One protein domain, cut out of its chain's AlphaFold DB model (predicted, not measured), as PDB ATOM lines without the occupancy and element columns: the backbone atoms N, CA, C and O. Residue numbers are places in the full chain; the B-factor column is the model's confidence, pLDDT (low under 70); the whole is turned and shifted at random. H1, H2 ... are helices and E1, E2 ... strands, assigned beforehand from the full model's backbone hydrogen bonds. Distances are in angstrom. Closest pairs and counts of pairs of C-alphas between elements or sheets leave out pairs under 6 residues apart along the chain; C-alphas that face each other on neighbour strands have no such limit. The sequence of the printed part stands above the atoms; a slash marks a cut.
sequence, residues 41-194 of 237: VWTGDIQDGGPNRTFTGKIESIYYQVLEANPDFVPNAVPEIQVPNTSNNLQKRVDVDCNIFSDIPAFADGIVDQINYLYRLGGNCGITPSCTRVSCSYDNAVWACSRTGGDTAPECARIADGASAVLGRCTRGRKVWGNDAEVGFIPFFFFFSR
ATOM      1  N   VAL A  41      17.107  20.477 -32.523       90.94
ATOM      2  CA  VAL A  41      16.374  21.092 -31.415       90.94
ATOM      3  C   VAL A  41      14.917  21.216 -31.825       90.94
ATOM      4  O   VAL A  41      14.568  22.068 -32.630       90.94
ATOM      5  N   TRP A  42      14.041  20.381 -31.291       92.44
ATOM      6  CA  TRP A  42      12.610  20.482 -31.547       92.44
ATOM      7  C   TRP A  42      11.943  21.400 -30.528       92.44
ATOM      8  O   TRP A  42      12.237  21.319 -29.339       92.44
ATOM      9  N   THR A  43      11.035  22.262 -30.975       92.12
ATOM     10  CA  THR A  43      10.182  23.080 -30.109       92.12
ATOM     11  C   THR A  43       8.738  23.000 -30.575       92.12
ATOM     12  O   THR A  43       8.449  23.275 -31.740       92.12
ATOM     13  N   GLY A  44       7.833  22.658 -29.667       89.38
ATOM     14  CA  GLY A  44       6.414  22.569 -29.975       89.38
ATOM     15  C   GLY A  44       5.546  22.433 -28.734       89.38
ATOM     16  O   GLY A  44       6.024  22.175 -27.622       89.38
ATOM     17  N   ASP A  45       4.249  22.603 -28.944       86.69
ATOM     18  CA  ASP A  45       3.244  22.427 -27.913       86.69
ATOM     19  C   ASP A  45       2.971  20.930 -27.746       86.69
ATOM     20  O   ASP A  45       2.511  20.253 -28.664       86.69
ATOM     21  N   ILE A  46       3.279  20.397 -26.563       85.31
ATOM     22  CA  ILE A  46       2.994  18.991 -26.228       85.31
ATOM     23  C   ILE A  46       1.659  18.821 -25.502       85.31
ATOM     24  O   ILE A  46       1.248  17.696 -25.252       85.31
ATOM     25  N   GLN A  47       1.006  19.916 -25.122       82.25
ATOM     26  CA  GLN A  47      -0.267  19.947 -24.409       82.25
ATOM     27  C   GLN A  47      -1.122  21.049 -25.035       82.25
ATOM     28  O   GLN A  47      -0.615  22.148 -25.253       82.25
ATOM     29  N   ASP A  48      -2.400  20.775 -25.299       76.00
ATOM     30  CA  ASP A  48      -3.309  21.743 -25.922       76.00
ATOM     31  C   ASP A  48      -3.346  23.066 -25.142       76.00
ATOM     32  O   ASP A  48      -3.773  23.122 -23.987       76.00
ATOM     33  N   GLY A  49      -2.872  24.142 -25.777       72.75
ATOM     34  CA  GLY A  49      -2.801  25.479 -25.179       72.75
ATOM     35  C   GLY A  49      -1.772  25.635 -24.050       72.75
ATOM     36  O   GLY A  49      -1.786  26.651 -23.351       72.75
ATOM     37  N   GLY A  50      -0.901  24.644 -23.848       75.56
ATOM     38  CA  GLY A  50       0.229  24.717 -22.928       75.56
ATOM     39  C   GLY A  50       1.393  25.545 -23.488       75.56
ATOM     40  O   GLY A  50       1.375  25.951 -24.647       75.56
ATOM     41  N   PRO A  51       2.423  25.828 -22.675       84.62
ATOM     42  CA  PRO A  51       3.641  26.448 -23.175       84.62
ATOM     43  C   PRO A  51       4.435  25.468 -24.051       84.62
ATOM     44  O   PRO A  51       4.593  24.296 -23.694       84.62
ATOM     45  N   ASN A  52       5.013  25.990 -25.133       87.31
ATOM     46  CA  ASN A  52       5.969  25.270 -25.967       87.31
ATOM     47  C   ASN A  52       7.094  24.667 -25.114       87.31
ATOM     48  O   ASN A  52       7.684  25.347 -24.265       87.31
ATOM     49  N   ARG A  53       7.418  23.398 -25.368       90.62
ATOM     50  CA  ARG A  53       8.582  22.727 -24.782       90.62
ATOM     51  C   ARG A  53       9.636  22.476 -25.839       90.62
ATOM     52  O   ARG A  53       9.319  22.273 -27.007       90.62
ATOM     53  N   THR A  54      10.885  22.460 -25.394       92.88
ATOM     54  CA  THR A  54      12.043  22.220 -26.246       92.88
ATOM     55  C   THR A  54      12.706  20.909 -25.854       92.88
ATOM     56  O   THR A  54      12.992  20.688 -24.677       92.88
ATOM     57  N   PHE A  55      12.959  20.062 -26.846       92.19
ATOM     58  CA  PHE A  55      13.667  18.793 -26.706       92.19
ATOM     59  C   PHE A  55      14.809  18.747 -27.714       92.19
ATOM     60  O   PHE A  55      14.696  19.282 -28.817       92.19
ATOM     61  N   THR A  56      15.898  18.086 -27.348       91.75
ATOM     62  CA  THR A  56      17.093  17.984 -28.186       91.75
ATOM     63  C   THR A  56      17.384  16.507 -28.426       91.75
ATOM     64  O   THR A  56      17.263  15.687 -27.512       91.75
ATOM     65  N   GLY A  57      17.663  16.137 -29.673       88.81
ATOM     66  CA  GLY A  57      17.758  14.728 -30.038       88.81
ATOM     67  C   GLY A  57      17.888  14.460 -31.530       88.81
ATOM     68  O   GLY A  57      18.047  15.353 -32.358       88.81
ATOM     69  N   LYS A  58      17.740  13.185 -31.890       89.62
ATOM     70  CA  LYS A  58      17.215  12.783 -33.205       89.62
ATOM     71  C   LYS A  58      15.695  12.786 -33.152       89.62
ATOM     72  O   LYS A  58      15.134  12.600 -32.073       89.62
ATOM     73  N   ILE A  59      15.034  12.959 -34.290       90.25
ATOM     74  CA  ILE A  59      13.577  13.114 -34.335       90.25
ATOM     75  C   ILE A  59      12.824  11.945 -33.675       90.25
ATOM     76  O   ILE A  59      11.832  12.166 -32.987       90.25
ATOM     77  N   GLU A  60      13.328  10.715 -33.789       90.06
ATOM     78  CA  GLU A  60      12.748   9.539 -33.133       90.06
ATOM     79  C   GLU A  60      12.897   9.603 -31.614       90.06
ATOM     80  O   GLU A  60      11.948   9.344 -30.882       90.06
ATOM     81  N   SER A  61      14.087   9.975 -31.136       90.38
ATOM     82  CA  SER A  61      14.345  10.148 -29.703       90.38
ATOM     83  C   SER A  61      13.456  11.247 -29.128       90.38
ATOM     84  O   SER A  61      12.832  11.053 -28.091       90.38
ATOM     85  N   ILE A  62      13.328  12.367 -29.844       92.31
ATOM     86  CA  ILE A  62      12.445  13.473 -29.468       92.31
ATOM     87  C   ILE A  62      10.992  13.000 -29.394       92.31
ATOM     88  O   ILE A  62      10.304  13.326 -28.432       92.31
ATOM     89  N   TYR A  63      10.531  12.188 -30.349       91.56
ATOM     90  CA  TYR A  63       9.181  11.626 -30.309       91.56
ATOM     91  C   TYR A  63       8.924  10.825 -29.028       91.56
ATOM     92  O   TYR A  63       7.906  11.033 -28.369       91.56
ATOM     93  N   TYR A  64       9.865   9.971 -28.619       92.38
ATOM     94  CA  TYR A  64       9.731   9.226 -27.365       92.38
ATOM     95  C   TYR A  64       9.853  10.115 -26.121       92.38
ATOM     96  O   TYR A  64       9.098   9.909 -25.177       92.38
ATOM     97  N   GLN A  65      10.719  11.134 -26.129       93.88
ATOM     98  CA  GLN A  65      10.813  12.113 -25.037       93.88
ATOM     99  C   GLN A  65       9.504  12.899 -24.861       93.88
ATOM    100  O   GLN A  65       9.081  13.155 -23.734       93.88
ATOM    101  N   VAL A  66       8.834  13.254 -25.962       91.69
ATOM    102  CA  VAL A  66       7.523  13.916 -25.931       91.69
ATOM    103  C   VAL A  66       6.466  12.999 -25.320       91.69
ATOM    104  O   VAL A  66       5.737  13.442 -24.437       91.69
ATOM    105  N   LEU A  67       6.415  11.725 -25.727       91.75
ATOM    106  CA  LEU A  67       5.482  10.745 -25.155       91.75
ATOM    107  C   LEU A  67       5.764  10.446 -23.676       91.75
ATOM    108  O   LEU A  67       4.834  10.230 -22.905       91.75
ATOM    109  N   GLU A  68       7.030  10.442 -23.259       92.94
ATOM    110  CA  GLU A  68       7.406  10.277 -21.851       92.94
ATOM    111  C   GLU A  68       6.994  11.499 -21.017       92.94
ATOM    112  O   GLU A  68       6.485  11.360 -19.904       92.94
ATOM    113  N   ALA A  69       7.167  12.703 -21.567       90.81
ATOM    114  CA  ALA A  69       6.784  13.949 -20.910       90.81
ATOM    115  C   ALA A  69       5.264  14.179 -20.885       90.81
ATOM    116  O   ALA A  69       4.767  14.830 -19.960       90.81
ATOM    117  N   ASN A  70       4.544  13.691 -21.896       90.81
ATOM    118  CA  ASN A  70       3.091  13.704 -21.969       90.81
ATOM    119  C   ASN A  70       2.562  12.434 -22.671       90.81
ATOM    120  O   ASN A  70       2.459  12.412 -23.901       90.81
ATOM    121  N   PRO A  71       2.157  11.403 -21.907       89.69
ATOM    122  CA  PRO A  71       1.566  10.184 -22.463       89.69
ATOM    123  C   PRO A  71       0.254  10.410 -23.228       89.69
ATOM    124  O   PRO A  71      -0.088   9.600 -24.087       89.69
ATOM    125  N   ASP A  72      -0.459  11.506 -22.946       89.12
ATOM    126  CA  ASP A  72      -1.713  11.881 -23.615       89.12
ATOM    127  C   ASP A  72      -1.478  12.706 -24.897       89.12
ATOM    128  O   ASP A  72      -2.425  13.225 -25.491       89.12
ATOM    129  N   PHE A  73      -0.222  12.870 -25.328       87.38
ATOM    130  CA  PHE A  73       0.108  13.583 -26.559       87.38
ATOM    131  C   PHE A  73      -0.558  12.914 -27.767       87.38
ATOM    132  O   PHE A  73      -0.377  11.721 -28.015       87.38
ATOM    133  N   VAL A  74      -1.306  13.701 -28.545       87.56
ATOM    134  CA  VAL A  74      -1.978  13.247 -29.766       87.56
ATOM    135  C   VAL A  74      -1.096  13.594 -30.967       87.56
ATOM    136  O   VAL A  74      -0.978  14.772 -31.304       87.56
ATOM    137  N   PRO A  75      -0.479  12.607 -31.645       87.62
ATOM    138  CA  PRO A  75       0.345  12.883 -32.812       87.62
ATOM    139  C   PRO A  75      -0.484  13.453 -33.962       87.62
ATOM    140  O   PRO A  75      -1.623  13.037 -34.191       87.62
ATOM    141  N   ASN A  76       0.121  14.343 -34.745       86.00
ATOM    142  CA  ASN A  76      -0.520  14.886 -35.937       86.00
ATOM    143  C   ASN A  76      -0.802  13.794 -36.976       86.00
ATOM    144  O   ASN A  76      -0.135  12.753 -37.041       86.00
ATOM    145  N   ALA A  77      -1.781  14.071 -37.838       86.06
ATOM    146  CA  ALA A  77      -2.085  13.215 -38.970       86.06
ATOM    147  C   ALA A  77      -0.884  13.140 -39.923       86.06
ATOM    148  O   ALA A  77      -0.272  14.149 -40.270       86.06
ATOM    149  N   VAL A  78      -0.578  11.925 -40.369       86.62
ATOM    150  CA  VAL A  78       0.509  11.658 -41.308       86.62
ATOM    151  C   VAL A  78      -0.092  11.498 -42.705       86.62
ATOM    152  O   VAL A  78      -1.028  10.707 -42.857       86.62
ATOM    153  N   PRO A  79       0.395  12.224 -43.725       82.56
ATOM    154  CA  PRO A  79      -0.044  12.005 -45.097       82.56
ATOM    155  C   PRO A  79       0.363  10.606 -45.573       82.56
ATOM    156  O   PRO A  79       1.369  10.053 -45.139       82.56
ATOM    157  N   GLU A  80      -0.403  10.022 -46.492       80.44
ATOM    158  CA  GLU A  80      -0.042   8.734 -47.083       80.44
ATOM    159  C   GLU A  80       1.223   8.888 -47.942       80.44
ATOM    160  O   GLU A  80       1.205   9.525 -48.999       80.44
ATOM    161  N   ILE A  81       2.334   8.303 -47.489       79.94
ATOM    162  CA  ILE A  81       3.601   8.329 -48.221       79.94
ATOM    163  C   ILE A  81       3.687   7.090 -49.107       79.94
ATOM    164  O   ILE A  81       3.871   5.970 -48.632       79.94
ATOM    165  N   GLN A  82       3.595   7.291 -50.420       73.00
ATOM    166  CA  GLN A  82       3.774   6.216 -51.390       73.00
ATOM    167  C   GLN A  82       5.242   6.100 -51.796       73.00
ATOM    168  O   GLN A  82       5.809   7.036 -52.362       73.00
ATOM    169  N   VAL A  83       5.848   4.932 -51.559       73.12
ATOM    170  CA  VAL A  83       7.179   4.599 -52.083       73.12
ATOM    171  C   VAL A  83       7.035   4.250 -53.568       73.12
ATOM    172  O   VAL A  83       6.449   3.214 -53.894       73.12
ATOM    173  N   PRO A  84       7.542   5.076 -54.498       68.75
ATOM    174  CA  PRO A  84       7.408   4.788 -55.914       68.75
ATOM    175  C   PRO A  84       8.284   3.592 -56.295       68.75
ATOM    176  O   PRO A  84       9.483   3.569 -56.023       68.75
ATOM    177  N   ASN A  85       7.711   2.628 -57.018       58.62
ATOM    178  CA  ASN A  85       8.498   1.583 -57.683       58.62
ATOM    179  C   ASN A  85       9.251   2.128 -58.917       58.62
ATOM    180  O   ASN A  85      10.225   1.527 -59.365       58.62
ATOM    181  N   THR A  86       8.808   3.270 -59.458       54.22
ATOM    182  CA  THR A  86       9.423   4.031 -60.559       54.22
ATOM    183  C   THR A  86       9.142   5.534 -60.390       54.22
ATOM    184  O   THR A  86       8.097   5.921 -59.869       54.22
ATOM    185  N   SER A  87      10.076   6.388 -60.819       57.00
ATOM    186  CA  SER A  87      10.148   7.837 -60.540       57.00
ATOM    187  C   SER A  87       9.157   8.713 -61.336       57.00
ATOM    188  O   SER A  87       9.577   9.659 -62.000       57.00
ATOM    189  N   ASN A  88       7.857   8.403 -61.321       50.69
ATOM    190  CA  ASN A  88       6.879   9.045 -62.220       50.69
ATOM    191  C   ASN A  88       5.781   9.883 -61.541       50.69
ATOM    192  O   ASN A  88       4.793  10.215 -62.191       50.69
ATOM    193  N   ASN A  89       5.937  10.291 -60.279       51.69
ATOM    194  CA  ASN A  89       4.943  11.160 -59.644       51.69
ATOM    195  C   ASN A  89       5.290  12.654 -59.764       51.69
ATOM    196  O   ASN A  89       6.349  13.117 -59.335       51.69
ATOM    197  N   LEU A  90       4.344  13.412 -60.331       49.34
ATOM    198  CA  LEU A  90       4.316  14.876 -60.406       49.34
ATOM    199  C   LEU A  90       4.146  15.472 -59.000       49.34
ATOM    200  O   LEU A  90       3.072  15.935 -58.628       49.34
ATOM    201  N   GLN A  91       5.205  15.453 -58.199       53.94
ATOM    202  CA  GLN A  91       5.229  16.179 -56.931       53.94
ATOM    203  C   GLN A  91       5.588  17.657 -57.154       53.94
ATOM    204  O   GLN A  91       6.147  18.015 -58.196       53.94
ATOM    205  N   LYS A  92       5.229  18.511 -56.187       50.56
ATOM    206  CA  LYS A  92       5.405  19.979 -56.138       50.56
ATOM    207  C   LYS A  92       6.772  20.430 -56.682       50.56
ATOM    208  O   LYS A  92       7.746  19.692 -56.590       50.56
ATOM    209  N   ARG A  93       6.858  21.630 -57.276       50.59
ATOM    210  CA  ARG A  93       8.071  22.192 -57.922       50.59
ATOM    211  C   ARG A  93       9.204  22.483 -56.918       50.59
ATOM    212  O   ARG A  93       9.554  23.636 -56.709       50.59
ATOM    213  N   VAL A  94       9.750  21.449 -56.300       61.84
ATOM    214  CA  VAL A  94      11.017  21.491 -55.579       61.84
ATOM    215  C   VAL A  94      12.109  21.110 -56.574       61.84
ATOM    216  O   VAL A  94      11.884  20.227 -57.412       61.84
ATOM    217  N   ASP A  95      13.239  21.811 -56.553       72.25
ATOM    218  CA  ASP A  95      14.412  21.406 -57.324       72.25
ATOM    219  C   ASP A  95      15.012  20.200 -56.604       72.25
ATOM    220  O   ASP A  95      15.486  20.330 -55.479       72.25
ATOM    221  N   VAL A  96      14.853  19.018 -57.198       75.81
ATOM    222  CA  VAL A  96      15.298  17.746 -56.622       75.81
ATOM    223  C   VAL A  96      16.366  17.188 -57.539       75.81
ATOM    224  O   VAL A  96      16.078  16.907 -58.706       75.81
ATOM    225  N   ASP A  97      17.565  17.017 -57.005       79.81
ATOM    226  CA  ASP A  97      18.674  16.386 -57.702       79.81
ATOM    227  C   ASP A  97      18.825  14.946 -57.202       79.81
ATOM    228  O   ASP A  97      19.103  14.669 -56.034       79.81
ATOM    229  N   CYS A  98      18.571  14.006 -58.109       75.12
ATOM    230  CA  CYS A  98      18.762  12.587 -57.870       75.12
ATOM    231  C   CYS A  98      20.134  12.204 -58.423       75.12
ATOM    232  O   CYS A  98      20.432  12.548 -59.564       75.12
ATOM    233  N   ASN A  99      20.905  11.389 -57.697       69.50
ATOM    234  CA  ASN A  99      22.315  11.032 -57.986       69.50
ATOM    235  C   ASN A  99      23.386  11.877 -57.297       69.50
ATOM    236  O   ASN A  99      24.560  11.769 -57.647       69.50
ATOM    237  N   ILE A 100      23.026  12.604 -56.243       66.06
ATOM    238  CA  ILE A 100      24.023  13.043 -55.268       66.06
ATOM    239  C   ILE A 100      24.399  11.836 -54.383       66.06
ATOM    240  O   ILE A 100      23.517  11.158 -53.857       66.06
ATOM    241  N   PHE A 101      25.701  11.532 -54.284       61.72
ATOM    242  CA  PHE A 101      26.281  10.415 -53.510       61.72
ATOM    243  C   PHE A 101      25.678   9.020 -53.807       61.72
ATOM    244  O   PHE A 101      25.322   8.273 -52.897       61.72
ATOM    245  N   SER A 102      25.593   8.633 -55.087       59.91
ATOM    246  CA  SER A 102      24.984   7.360 -55.539       59.91
ATOM    247  C   SER A 102      25.607   6.076 -54.980       59.91
ATOM    248  O   SER A 102      25.018   5.002 -55.115       59.91
ATOM    249  N   ASP A 103      26.793   6.163 -54.382       64.69
ATOM    250  CA  ASP A 103      27.557   5.001 -53.931       64.69
ATOM    251  C   ASP A 103      27.035   4.429 -52.605       64.69
ATOM    252  O   ASP A 103      27.298   3.264 -52.294       64.69
ATOM    253  N   ILE A 104      26.261   5.211 -51.833       72.38
ATOM    254  CA  ILE A 104      25.739   4.784 -50.528       72.38
ATOM    255  C   ILE A 104      24.262   5.187 -50.346       72.38
ATOM    256  O   ILE A 104      23.943   6.133 -49.622       72.38
ATOM    257  N   PRO A 105      23.333   4.474 -51.007       75.44
ATOM    258  CA  PRO A 105      21.930   4.862 -51.043       75.44
ATOM    259  C   PRO A 105      21.160   4.416 -49.798       75.44
ATOM    260  O   PRO A 105      21.293   3.263 -49.398       75.44
ATOM    261  N   ALA A 106      20.289   5.283 -49.282       82.12
ATOM    262  CA  ALA A 106      19.348   4.974 -48.204       82.12
ATOM    263  C   ALA A 106      18.251   3.996 -48.662       82.12
ATOM    264  O   ALA A 106      17.874   3.966 -49.831       82.12
ATOM    265  N   PHE A 107      17.693   3.214 -47.748       85.69
ATOM    266  CA  PHE A 107      16.493   2.417 -47.952       85.69
ATOM    267  C   PHE A 107      15.222   3.259 -47.774       85.69
ATOM    268  O   PHE A 107      15.051   3.994 -46.805       85.69
ATOM    269  N   ALA A 108      14.307   3.135 -48.732       84.69
ATOM    270  CA  ALA A 108      13.096   3.944 -48.814       84.69
ATOM    271  C   ALA A 108      12.155   3.774 -47.611       84.69
ATOM    272  O   ALA A 108      11.527   4.739 -47.199       84.69
ATOM    273  N   ASP A 109      12.056   2.570 -47.051       86.12
ATOM    274  CA  ASP A 109      11.238   2.278 -45.866       86.12
ATOM    275  C   ASP A 109      11.755   2.999 -44.621       86.12
ATOM    276  O   ASP A 109      10.985   3.683 -43.951       86.12
ATOM    277  N   GLY A 110      13.064   2.944 -44.373       85.75
ATOM    278  CA  GLY A 110      13.665   3.695 -43.276       85.75
ATOM    279  C   GLY A 110      13.458   5.202 -43.422       85.75
ATOM    280  O   GLY A 110      13.211   5.880 -42.433       85.75
ATOM    281  N   ILE A 111      13.482   5.734 -44.648       85.31
ATOM    282  CA  ILE A 111      13.175   7.149 -44.900       85.31
ATOM    283  C   ILE A 111      11.704   7.484 -44.651       85.31
ATOM    284  O   ILE A 111      11.417   8.516 -44.046       85.31
ATOM    285  N   VAL A 112      10.775   6.622 -45.065       88.81
ATOM    286  CA  VAL A 112       9.341   6.799 -44.787       88.81
ATOM    287  C   VAL A 112       9.087   6.913 -43.287       88.81
ATOM    288  O   VAL A 112       8.378   7.824 -42.863       88.81
ATOM    289  N   ASP A 113       9.699   6.052 -42.474       88.38
ATOM    290  CA  ASP A 113       9.533   6.102 -41.019       88.38
ATOM    291  C   ASP A 113      10.018   7.432 -40.431       88.38
ATOM    292  O   ASP A 113       9.328   8.042 -39.613       88.38
ATOM    293  N   GLN A 114      11.156   7.938 -40.905       88.00
ATOM    294  CA  GLN A 114      11.712   9.225 -40.470       88.00
ATOM    295  C   GLN A 114      10.795  10.396 -40.830       88.00
ATOM    296  O   GLN A 114      10.541  11.274 -40.001       88.00
ATOM    297  N   ILE A 115      10.248  10.384 -42.048       88.19
ATOM    298  CA  ILE A 115       9.266  11.371 -42.503       88.19
ATOM    299  C   ILE A 115       8.002  11.303 -41.629       88.19
ATOM    300  O   ILE A 115       7.465  12.336 -41.227       88.19
ATOM    301  N   ASN A 116       7.554  10.097 -41.274       91.25
ATOM    302  CA  ASN A 116       6.390   9.913 -40.413       91.25
ATOM    303  C   ASN A 116       6.601  10.528 -39.024       91.25
ATOM    304  O   ASN A 116       5.681  11.169 -38.519       91.25
ATOM    305  N   TYR A 117       7.778  10.376 -38.407       91.69
ATOM    306  CA  TYR A 117       8.067  11.012 -37.113       91.69
ATOM    307  C   TYR A 117       8.024  12.540 -37.195       91.69
ATOM    308  O   TYR A 117       7.447  13.178 -36.313       91.69
ATOM    309  N   LEU A 118       8.566  13.122 -38.268       90.62
ATOM    310  CA  LEU A 118       8.523  14.569 -38.495       90.62
ATOM    311  C   LEU A 118       7.086  15.091 -38.619       90.62
ATOM    312  O   LEU A 118       6.755  16.104 -38.000       90.62
ATOM    313  N   TYR A 119       6.225  14.393 -39.368       91.62
ATOM    314  CA  TYR A 119       4.808  14.758 -39.451       91.62
ATOM    315  C   TYR A 119       4.099  14.583 -38.109       91.62
ATOM    316  O   TYR A 119       3.440  15.515 -37.665       91.62
ATOM    317  N   ARG A 120       4.273  13.433 -37.440       91.19
ATOM    318  CA  ARG A 120       3.638  13.118 -36.145       91.19
ATOM    319  C   ARG A 120       3.939  14.161 -35.078       91.19
ATOM    320  O   ARG A 120       3.026  14.549 -34.356       91.19
ATOM    321  N   LEU A 121       5.194  14.600 -34.985       90.62
ATOM    322  CA  LEU A 121       5.603  15.631 -34.035       90.62
ATOM    323  C   LEU A 121       5.093  17.017 -34.424       90.62
ATOM    324  O   LEU A 121       4.647  17.764 -33.558       90.62
ATOM    325  N   GLY A 122       5.150  17.373 -35.710       88.00
ATOM    326  CA  GLY A 122       4.912  18.753 -36.133       88.00
ATOM    327  C   GLY A 122       5.855  19.719 -35.414       88.00
ATOM    328  O   GLY A 122       7.015  19.385 -35.175       88.00
ATOM    329  N   GLY A 123       5.366  20.911 -35.065       88.81
ATOM    330  CA  GLY A 123       6.170  21.928 -34.384       88.81
ATOM    331  C   GLY A 123       7.376  22.382 -35.209       88.81
ATOM    332  O   GLY A 123       7.434  22.170 -36.424       88.81
ATOM    333  N   ASN A 124       8.348  22.995 -34.539       90.50
ATOM    334  CA  ASN A 124       9.513  23.596 -35.171       90.50
ATOM    335  C   ASN A 124      10.772  22.770 -34.909       90.50
ATOM    336  O   ASN A 124      11.119  22.472 -33.771       90.50
ATOM    337  N   CYS A 125      11.491  22.457 -35.978       88.12
ATOM    338  CA  CYS A 125      12.759  21.753 -35.974       88.12
ATOM    339  C   CYS A 125      13.885  22.770 -36.168       88.12
ATOM    340  O   CYS A 125      14.127  23.225 -37.280       88.12
ATOM    341  N   GLY A 126      14.560  23.130 -35.086       86.56
ATOM    342  CA  GLY A 126      15.773  23.938 -35.060       86.56
ATOM    343  C   GLY A 126      16.940  23.227 -35.736       86.56
ATOM    344  O   GLY A 126      17.317  22.114 -35.364       86.56
ATOM    345  N   ILE A 127      17.496  23.906 -36.731       82.31
ATOM    346  CA  ILE A 127      18.625  23.504 -37.556       82.31
ATOM    347  C   ILE A 127      19.747  24.514 -37.312       82.31
ATOM    348  O   ILE A 127      19.527  25.730 -37.320       82.31
ATOM    349  N   THR A 128      20.949  23.993 -37.128       79.62
ATOM    350  CA  THR A 128      22.187  24.750 -36.991       79.62
ATOM    351  C   THR A 128      22.575  25.452 -38.305       79.62
ATOM    352  O   THR A 128      22.111  25.086 -39.389       79.62
ATOM    353  N   PRO A 129      23.472  26.453 -38.259       71.38
ATOM    354  CA  PRO A 129      23.973  27.179 -39.428       71.38
ATOM    355  C   PRO A 129      24.579  26.327 -40.547       71.38
ATOM    356  O   PRO A 129      24.756  26.822 -41.656       71.38
ATOM    357  N   SER A 130      24.971  25.096 -40.230       77.75
ATOM    358  CA  SER A 130      25.628  24.148 -41.120       77.75
ATOM    359  C   SER A 130      24.615  23.099 -41.594       77.75
ATOM    360  O   SER A 130      23.715  23.391 -42.378       77.75
ATOM    361  N   CYS A 131      24.755  21.872 -41.105       78.38
ATOM    362  CA  CYS A 131      23.888  20.743 -41.363       78.38
ATOM    363  C   CYS A 131      23.569  20.077 -40.036       78.38
ATOM    364  O   CYS A 131      24.461  19.644 -39.310       78.38
ATOM    365  N   THR A 132      22.287  19.946 -39.743       82.69
ATOM    366  CA  THR A 132      21.796  19.210 -38.589       82.69
ATOM    367  C   THR A 132      21.363  17.830 -39.021       82.69
ATOM    368  O   THR A 132      20.652  17.649 -40.015       82.69
ATOM    369  N   ARG A 133      21.768  16.835 -38.241       85.56
ATOM    370  CA  ARG A 133      21.323  15.469 -38.463       85.56
ATOM    371  C   ARG A 133      19.961  15.266 -37.815       85.56
ATOM    372  O   ARG A 133      19.895  15.051 -36.605       85.56
ATOM    373  N   VAL A 134      18.910  15.306 -38.631       85.25
ATOM    374  CA  VAL A 134      17.508  15.195 -38.200       85.25
ATOM    375  C   VAL A 134      17.196  13.783 -37.718       85.25
ATOM    376  O   VAL A 134      16.585  13.610 -36.665       85.25
ATOM    377  N   SER A 135      17.654  12.774 -38.458       84.81
ATOM    378  CA  SER A 135      17.427  11.369 -38.126       84.81
ATOM    379  C   SER A 135      18.632  10.478 -38.458       84.81
ATOM    380  O   SER A 135      19.477  10.797 -39.304       84.81
ATOM    381  N   CYS A 136      18.720   9.356 -37.741       75.56
ATOM    382  CA  CYS A 136      19.643   8.258 -37.971       75.56
ATOM    383  C   CYS A 136      18.974   6.926 -37.600       75.56
ATOM    384  O   CYS A 136      18.914   6.591 -36.418       75.56
ATOM    385  N   SER A 137      18.528   6.138 -38.578       69.25
ATOM    386  CA  SER A 137      17.906   4.835 -38.312       69.25
ATOM    387  C   SER A 137      18.218   3.802 -39.395       69.25
ATOM    388  O   SER A 137      18.081   4.097 -40.578       69.25
ATOM    389  N   TYR A 138      18.638   2.592 -38.996       55.59
ATOM    390  CA  TYR A 138      18.863   1.413 -39.859       55.59
ATOM    391  C   TYR A 138      19.616   1.699 -41.170       55.59
ATOM    392  O   TYR A 138      19.101   1.446 -42.254       55.59
ATOM    393  N   ASP A 139      20.826   2.255 -41.069       68.19
ATOM    394  CA  ASP A 139      21.606   2.725 -42.219       68.19
ATOM    395  C   ASP A 139      20.896   3.807 -43.032       68.19
ATOM    396  O   ASP A 139      21.079   3.868 -44.230       68.19
ATOM    397  N   ASN A 140      20.092   4.679 -42.436       76.69
ATOM    398  CA  ASN A 140      19.472   5.792 -43.144       76.69
ATOM    399  C   ASN A 140      19.617   7.067 -42.333       76.69
ATOM    400  O   ASN A 140      19.476   7.054 -41.109       76.69
ATOM    401  N   ALA A 141      19.859   8.181 -43.005       79.69
ATOM    402  CA  ALA A 141      19.917   9.479 -42.362       79.69
ATOM    403  C   ALA A 141      19.194  10.524 -43.199       79.69
ATOM    404  O   ALA A 141      19.404  10.581 -44.407       79.69
ATOM    405  N   VAL A 142      18.416  11.371 -42.531       83.25
ATOM    406  CA  VAL A 142      17.934  12.648 -43.058       83.25
ATOM    407  C   VAL A 142      18.780  13.747 -42.428       83.25
ATOM    408  O   VAL A 142      18.878  13.854 -41.201       83.25
ATOM    409  N   TRP A 143      19.373  14.583 -43.267       84.88
ATOM    410  CA  TRP A 143      20.103  15.780 -42.855       84.88
ATOM    411  C   TRP A 143      19.349  17.013 -43.301       84.88
ATOM    412  O   TRP A 143      18.867  17.006 -44.415       84.88
ATOM    413  N   ALA A 144      19.276  18.060 -42.490       83.19
ATOM    414  CA  ALA A 144      18.751  19.355 -42.911       83.19
ATOM    415  C   ALA A 144      19.875  20.382 -42.837       83.19
ATOM    416  O   ALA A 144      20.463  20.553 -41.770       83.19
ATOM    417  N   CYS A 145      20.186  21.067 -43.936       77.12
ATOM    418  CA  CYS A 145      21.271  22.053 -43.943       77.12
ATOM    419  C   CYS A 145      20.810  23.462 -44.248       77.12
ATOM    420  O   CYS A 145      20.194  23.665 -45.287       77.12
ATOM    421  N   SER A 146      21.211  24.427 -43.422       74.94
ATOM    422  CA  SER A 146      20.990  25.849 -43.666       74.94
ATOM    423  C   SER A 146      22.087  26.430 -44.558       74.94
ATOM    424  O   SER A 146      23.277  26.230 -44.333       74.94
ATOM    425  N   ARG A 147      21.708  27.197 -45.588       64.81
ATOM    426  CA  ARG A 147      22.676  27.927 -46.436       64.81
ATOM    427  C   ARG A 147      22.991  29.331 -45.915       64.81
ATOM    428  O   ARG A 147      23.983  29.930 -46.322       64.81
ATOM    429  N   THR A 148      22.125  29.893 -45.076       61.44
ATOM    430  CA  THR A 148      22.229  31.286 -44.615       61.44
ATOM    431  C   THR A 148      23.190  31.453 -43.443       61.44
ATOM    432  O   THR A 148      23.489  32.589 -43.081       61.44
ATOM    433  N   GLY A 149      23.706  30.357 -42.874       56.41
ATOM    434  CA  GLY A 149      24.667  30.404 -41.772       56.41
ATOM    435  C   GLY A 149      24.068  30.900 -40.450       56.41
ATOM    436  O   GLY A 149      24.818  31.297 -39.563       56.41
ATOM    437  N   GLY A 150      22.740  30.901 -40.320       58.22
ATOM    438  CA  GLY A 150      22.032  31.250 -39.089       58.22
ATOM    439  C   GLY A 150      21.180  30.095 -38.579       58.22
ATOM    440  O   GLY A 150      20.705  29.277 -39.377       58.22
ATOM    441  N   ASP A 151      20.966  30.065 -37.263       59.78
ATOM    442  CA  ASP A 151      20.011  29.157 -36.630       59.78
ATOM    443  C   ASP A 151      18.638  29.364 -37.250       59.78
ATOM    444  O   ASP A 151      18.136  30.487 -37.372       59.78
ATOM    445  N   THR A 152      18.047  28.270 -37.704       75.31
ATOM    446  CA  THR A 152      16.812  28.314 -38.469       75.31
ATOM    447  C   THR A 152      15.886  27.232 -37.947       75.31
ATOM    448  O   THR A 152      16.284  26.081 -37.878       75.31
ATOM    449  N   ALA A 153      14.647  27.571 -37.596       81.44
ATOM    450  CA  ALA A 153      13.685  26.612 -37.053       81.44
ATOM    451  C   ALA A 153      12.453  26.479 -37.967       81.44
ATOM    452  O   ALA A 153      11.405  27.041 -37.641       81.44
ATOM    453  N   PRO A 154      12.555  25.821 -39.146       82.81
ATOM    454  CA  PRO A 154      11.367  25.481 -39.925       82.81
ATOM    455  C   PRO A 154      10.404  24.618 -39.132       82.81
ATOM    456  O   PRO A 154      10.799  23.874 -38.240       82.81
ATOM    457  N   GLU A 155       9.159  24.600 -39.582       86.81
ATOM    458  CA  GLU A 155       8.247  23.524 -39.229       86.81
ATOM    459  C   GLU A 155       8.835  22.166 -39.641       86.81
ATOM    460  O   GLU A 155       9.283  21.989 -40.779       86.81
ATOM    461  N   CYS A 156       8.786  21.179 -38.748       88.38
ATOM    462  CA  CYS A 156       9.248  19.822 -39.046       88.38
ATOM    463  C   CYS A 156       8.485  19.199 -40.226       88.38
ATOM    464  O   CYS A 156       9.054  18.424 -40.992       88.38
ATOM    465  N   ALA A 157       7.228  19.595 -40.438       86.50
ATOM    466  CA  ALA A 157       6.441  19.188 -41.599       86.50
ATOM    467  C   ALA A 157       7.066  19.643 -42.930       86.50
ATOM    468  O   ALA A 157       7.015  18.911 -43.910       86.50
ATOM    469  N   ARG A 158       7.739  20.802 -42.972       83.25
ATOM    470  CA  ARG A 158       8.451  21.247 -44.183       83.25
ATOM    471  C   ARG A 158       9.693  20.409 -44.464       83.25
ATOM    472  O   ARG A 158      10.025  20.159 -45.617       83.25
ATOM    473  N   ILE A 159      10.365  19.960 -43.405       84.75
ATOM    474  CA  ILE A 159      11.467  19.002 -43.517       84.75
ATOM    475  C   ILE A 159      10.942  17.676 -44.089       84.75
ATOM    476  O   ILE A 159      11.531  17.105 -45.007       84.75
ATOM    477  N   ALA A 160       9.791  17.226 -43.590       86.56
ATOM    478  CA  ALA A 160       9.106  16.028 -44.057       86.56
ATOM    479  C   ALA A 160       8.653  16.136 -45.528       86.56
ATOM    480  O   ALA A 160       8.806  15.173 -46.282       86.56
ATOM    481  N   ASP A 161       8.155  17.299 -45.957       83.75
ATOM    482  CA  ASP A 161       7.764  17.581 -47.345       83.75
ATOM    483  C   ASP A 161       8.957  17.463 -48.304       83.75
ATOM    484  O   ASP A 161       8.865  16.787 -49.334       83.75
ATOM    485  N   GLY A 162      10.090  18.085 -47.960       81.38
ATOM    486  CA  GLY A 162      11.315  18.021 -48.761       81.38
ATOM    487  C   GLY A 162      11.851  16.594 -48.880       81.38
ATOM    488  O   GLY A 162      12.083  16.078 -49.979       81.38
ATOM    489  N   ALA A 163      11.913  15.887 -47.751       84.62
ATOM    490  CA  ALA A 163      12.265  14.472 -47.707       84.62
ATOM    491  C   ALA A 163      11.314  13.594 -48.549       84.62
ATOM    492  O   ALA A 163      11.760  12.710 -49.287       84.62
ATOM    493  N   SER A 164      10.008  13.876 -48.506       84.31
ATOM    494  CA  SER A 164       8.990  13.195 -49.318       84.31
ATOM    495  C   SER A 164       9.174  13.458 -50.816       84.31
ATOM    496  O   SER A 164       8.975  12.547 -51.624       84.31
ATOM    497  N   ALA A 165       9.599  14.668 -51.195       81.88
ATOM    498  CA  ALA A 165       9.893  15.033 -52.579       81.88
ATOM    499  C   ALA A 165      11.072  14.239 -53.153       81.88
ATOM    500  O   ALA A 165      10.993  13.733 -54.281       81.88
ATOM    501  N   VAL A 166      12.138  14.079 -52.366       82.00
ATOM    502  CA  VAL A 166      13.289  13.248 -52.743       82.00
ATOM    503  C   VAL A 166      12.883  11.780 -52.828       82.00
ATOM    504  O   VAL A 166      13.161  11.130 -53.836       82.00
ATOM    505  N   LEU A 167      12.152  11.261 -51.838       84.12
ATOM    506  CA  LEU A 167      11.618   9.898 -51.866       84.12
ATOM    507  C   LEU A 167      10.758   9.659 -53.123       84.12
ATOM    508  O   LEU A 167      10.933   8.667 -53.830       84.12
ATOM    509  N   GLY A 168       9.875  10.594 -53.468       83.31
ATOM    510  CA  GLY A 168       8.972  10.482 -54.613       83.31
ATOM    511  C   GLY A 168       9.659  10.457 -55.984       83.31
ATOM    512  O   GLY A 168       9.115   9.895 -56.940       83.31
ATOM    513  N   ARG A 169      10.845  11.063 -56.103       81.56
ATOM    514  CA  ARG A 169      11.537  11.253 -57.393       81.56
ATOM    515  C   ARG A 169      12.821  10.452 -57.534       81.56
ATOM    516  O   ARG A 169      13.149  10.030 -58.641       81.56
ATOM    517  N   CYS A 170      13.526  10.226 -56.434       82.81
ATOM    518  CA  CYS A 170      14.847   9.614 -56.427       82.81
ATOM    519  C   CYS A 170      14.845   8.155 -55.959       82.81
ATOM    520  O   CYS A 170      15.907   7.541 -55.889       82.81
ATOM    521  N   THR A 171      13.673   7.568 -55.686       85.44
ATOM    522  CA  THR A 171      13.582   6.138 -55.373       85.44
ATOM    523  C   THR A 171      13.804   5.272 -56.613       85.44
ATOM    524  O   THR A 171      13.122   5.416 -57.631       85.44
ATOM    525  N   ARG A 172      14.722   4.306 -56.509       83.69
ATOM    526  CA  ARG A 172      14.955   3.237 -57.489       83.69
ATOM    527  C   ARG A 172      15.193   1.919 -56.764       83.69
ATOM    528  O   ARG A 172      16.133   1.800 -55.989       83.69
ATOM    529  N   GLY A 173      14.354   0.911 -57.009       82.19
ATOM    530  CA  GLY A 173      14.537  -0.418 -56.409       82.19
ATOM    531  C   GLY A 173      14.586  -0.392 -54.874       82.19
ATOM    532  O   GLY A 173      15.462  -1.018 -54.285       82.19
ATOM    533  N   ARG A 174      13.674   0.371 -54.245       82.44
ATOM    534  CA  ARG A 174      13.597   0.634 -52.789       82.44
ATOM    535  C   ARG A 174      14.790   1.379 -52.180       82.44
ATOM    536  O   ARG A 174      14.873   1.484 -50.962       82.44
ATOM    537  N   LYS A 175      15.690   1.902 -53.005       84.50
ATOM    538  CA  LYS A 175      16.831   2.715 -52.590       84.50
ATOM    539  C   LYS A 175      16.614   4.170 -52.988       84.50
ATOM    540  O   LYS A 175      16.018   4.418 -54.033       84.50
ATOM    541  N   VAL A 176      17.096   5.111 -52.186       82.69
ATOM    542  CA  VAL A 176      16.880   6.554 -52.326       82.69
ATOM    543  C   VAL A 176      18.198   7.273 -52.116       82.69
ATOM    544  O   VAL A 176      18.928   6.987 -51.171       82.69
ATOM    545  N   TRP A 177      18.505   8.206 -53.002       82.06
ATOM    546  CA  TRP A 177      19.647   9.095 -52.856       82.06
ATOM    547  C   TRP A 177      19.384  10.352 -53.673       82.06
ATOM    548  O   TRP A 177      19.000  10.304 -54.846       82.06
ATOM    549  N   GLY A 178      19.569  11.491 -53.041       80.00
ATOM    550  CA  GLY A 178      19.306  12.770 -53.658       80.00
ATOM    551  C   GLY A 178      19.159  13.838 -52.607       80.00
ATOM    552  O   GLY A 178      19.224  13.566 -51.406       80.00
ATOM    553  N   ASN A 179      18.951  15.041 -53.097       79.25
ATOM    554  CA  ASN A 179      18.661  16.185 -52.274       79.25
ATOM    555  C   ASN A 179      17.611  17.051 -52.932       79.25
ATOM    556  O   ASN A 179      17.394  17.012 -54.144       79.25
ATOM    557  N   ASP A 180      16.994  17.873 -52.113       77.00
ATOM    558  CA  ASP A 180      16.191  18.980 -52.562       77.00
ATOM    559  C   ASP A 180      16.876  20.308 -52.215       77.00
ATOM    560  O   ASP A 180      17.797  20.392 -51.394       77.00
ATOM    561  N   ALA A 181      16.465  21.357 -52.915       69.31
ATOM    562  CA  ALA A 181      16.806  22.723 -52.574       69.31
ATOM    563  C   ALA A 181      15.553  23.590 -52.715       69.31
ATOM    564  O   ALA A 181      15.113  23.917 -53.823       69.31
ATOM    565  N   GLU A 182      14.963  23.992 -51.589       59.31
ATOM    566  CA  GLU A 182      13.880  24.975 -51.601       59.31
ATOM    567  C   GLU A 182      14.441  26.396 -51.776       59.31
ATOM    568  O   GLU A 182      15.143  26.940 -50.923       59.31
ATOM    569  N   VAL A 183      14.111  27.051 -52.890       42.22
ATOM    570  CA  VAL A 183      14.421  28.474 -53.106       42.22
ATOM    571  C   VAL A 183      13.618  29.354 -52.138       42.22
ATOM    572  O   VAL A 183      12.424  29.563 -52.326       42.22
ATOM    573  N   GLY A 184      14.283  29.908 -51.119       38.62
ATOM    574  CA  GLY A 184      13.721  30.936 -50.223       38.62
ATOM    575  C   GLY A 184      13.889  30.661 -48.730       38.62
ATOM    576  O   GLY A 184      13.776  31.581 -47.928       38.62
ATOM    577  N   PHE A 185      14.198  29.422 -48.364       40.44
ATOM    578  CA  PHE A 185      14.497  28.977 -47.006       40.44
ATOM    579  C   PHE A 185      15.050  27.570 -47.187       40.44
ATOM    580  O   PHE A 185      14.291  26.680 -47.545       40.44
ATOM    581  N   ILE A 186      16.367  27.403 -47.113       44.75
ATOM    582  CA  ILE A 186      17.023  26.226 -47.690       44.75
ATOM    583  C   ILE A 186      17.371  25.270 -46.552       44.75
ATOM    584  O   ILE A 186      18.365  25.547 -45.889       44.75
ATOM    585  N   PRO A 187      16.604  24.194 -46.305       44.34
ATOM    586  CA  PRO A 187      17.162  22.927 -45.880       44.34
ATOM    587  C   PRO A 187      17.643  22.183 -47.137       44.34
ATOM    588  O   PRO A 187      16.866  21.973 -48.062       44.34
ATOM    589  N   PHE A 188      18.921  21.815 -47.209       45.62
ATOM    590  CA  PHE A 188      19.311  20.718 -48.102       45.62
ATOM    591  C   PHE A 188      19.018  19.405 -47.392       45.62
ATOM    592  O   PHE A 188      19.580  19.189 -46.312       45.62
ATOM    593  N   PHE A 189      18.190  18.546 -47.995       53.72
ATOM    594  CA  PHE A 189      18.031  17.176 -47.525       53.72
ATOM    595  C   PHE A 189      19.085  16.256 -48.107       53.72
ATOM    596  O   PHE A 189      19.051  15.970 -49.290       53.72
ATOM    597  N   PHE A 190      20.012  15.758 -47.291       52.81
ATOM    598  CA  PHE A 190      20.891  14.673 -47.729       52.81
ATOM    599  C   PHE A 190      20.415  13.350 -47.153       52.81
ATOM    600  O   PHE A 190      20.194  13.234 -45.945       52.81
ATOM    601  N   PHE A 191      20.304  12.357 -48.032       54.62
ATOM    602  CA  PHE A 191      20.056  10.972 -47.669       54.62
ATOM    603  C   PHE A 191      21.339  10.169 -47.802       54.62
ATOM    604  O   PHE A 191      21.823   9.962 -48.912       54.62
ATOM    605  N   PHE A 192      21.872   9.709 -46.675       46.22
ATOM    606  CA  PHE A 192      23.019   8.804 -46.655       46.22
ATOM    607  C   PHE A 192      22.604   7.460 -46.070       46.22
ATOM    608  O   PHE A 192      21.927   7.424 -45.037       46.22
ATOM    609  N   SER A 193      23.063   6.369 -46.692       37.53
ATOM    610  CA  SER A 193      23.231   5.106 -45.975       37.53
ATOM    611  C   SER A 193      24.603   5.002 -45.327       37.53
ATOM    612  O   SER A 193      25.551   5.614 -45.800       37.53
ATOM    613  N   ARG A 194      24.702   4.184 -44.270       27.78
ATOM    614  CA  ARG A 194      25.892   3.932 -43.434       27.78
ATOM    615  C   ARG A 194      26.360   5.121 -42.586       27.78
ATOM    616  O   ARG A 194      27.025   6.039 -43.056       27.78
TER     617      ARG A 194
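AT A GLANCE: This is residues 41 to 194 of the 237 residues of an uncharacterized protein of Hortaea werneckii (UniProt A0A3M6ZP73). A wall of three strands, E5 E6 E8, is lengthened at one end by the pair E7 and E3, with E7 beside E8, and the antiparallel helices H2 and H3 cover one face of it. At the other end a small sheet, E2 E1 E4, has H1 on one face, and H1 also meets H2, while the long link of residues 70 to 94 runs on the outside from the H1 end to the E3 end. The printed part has 154 residues with three named helices and eight named strands, in the order E1 E2 H1 E3 H2 E4 E5 E6 H3 E7 E8, and its class is mixed, helices and strands. The sheets, in order E5 E6 E8, E2 E1 E4 and E3 E7, are all antiparallel. The whole is compact and rounded, with a radius of gyration of the C-alphas of 15.0 A and spans of 43 by 32 by 29 A.

HOW THE PARTS SIT: Begin with the sheet of E5, residues 131 to 137, E6, residues 140 to 146, and E8, residues 187 to 192. E5 and E6 are a hairpin; look for N 132 and O 144, 2.8 A apart, within hydrogen-bond range. E6 and E8 are antiparallel at 156 degrees, and N 141 and O 192 stand at 3.0 A. H2, residues 108 to 121, and H3, residues 156 to 170, are on the same face of this sheet, which gives two layers, helices on one face of a sheet. H2 is over E5 and E6 at a height over the sheet of 9.4 A. H3 has a height over the sheet of 9.2 A and is over E8 and, only just, over E6, where 3 of its C-alphas fall. H2 and H3 touch at a shallow tilt of 19 degrees, opposite ways, closest at the C-alphas of Ile 115 and Ala 160, 4.9 A. E7, residues 178 to 181, and E8 have 14 pairs of C-alphas within 8 A; the closest C-alphas of the two are those of Asn 179 and Phe 189, 4.9 A apart. E7 is antiparallel to E3, residues 95 to 98, with N 97 and O 179 at 2.9 A. H1, residues 59 to 69, touches H2, closest at the C-alphas of Glu 60 and Tyr 117, 6.3 A; they run the same way at a steep tilt of 38 degrees, only just past shallow. H1 is over E2, residues 53 to 57, at a height over the sheet of 8.5 A, a second two-layer arrangement, in the sheet of E2, E1, residues 41 to 44, and E4, residues 124 to 126. E1 and E2 are a hairpin, with N 42 and O 55 at 2.8 A; across E1 and E4, N 43 and O 124 are 2.8 A apart. H1 and H3 are apart. In H1, H2 and H3 every O i to N i+4 pair is within hydrogen-bond range.

IN THESE COORDINATES: Find C-alpha 41 at (16.374, 21.092, -31.415), where E1 begins. H1 runs 15.1 A from its first C-alpha to its last, H2 20.3 A. Find C-alpha 156 at (9.248, 19.822, -39.046); from there H3 runs 20.9 A to C-alpha 170. E5 measures 17.3 A, E6 20.1 A and E8 15.3 A, ending at C-alpha 192, (23.019, 8.804, -46.655). E2 measures 13.3 A; E1, E3, E4 and E7 are shorter.

THE WHOLE: The two C-alphas farthest apart, those of Gly 49 and Asp 103, are 46.6 A from each other. The printed part has no cut from 41 to 194. The link from H1 to E3, 25 residues, is long. The mean pLDDT of the printed part is 77.3; look for values under 70 at residues 84 to 94, 99 to 103, 137 to 139, 147 to 151 and 181 to 194.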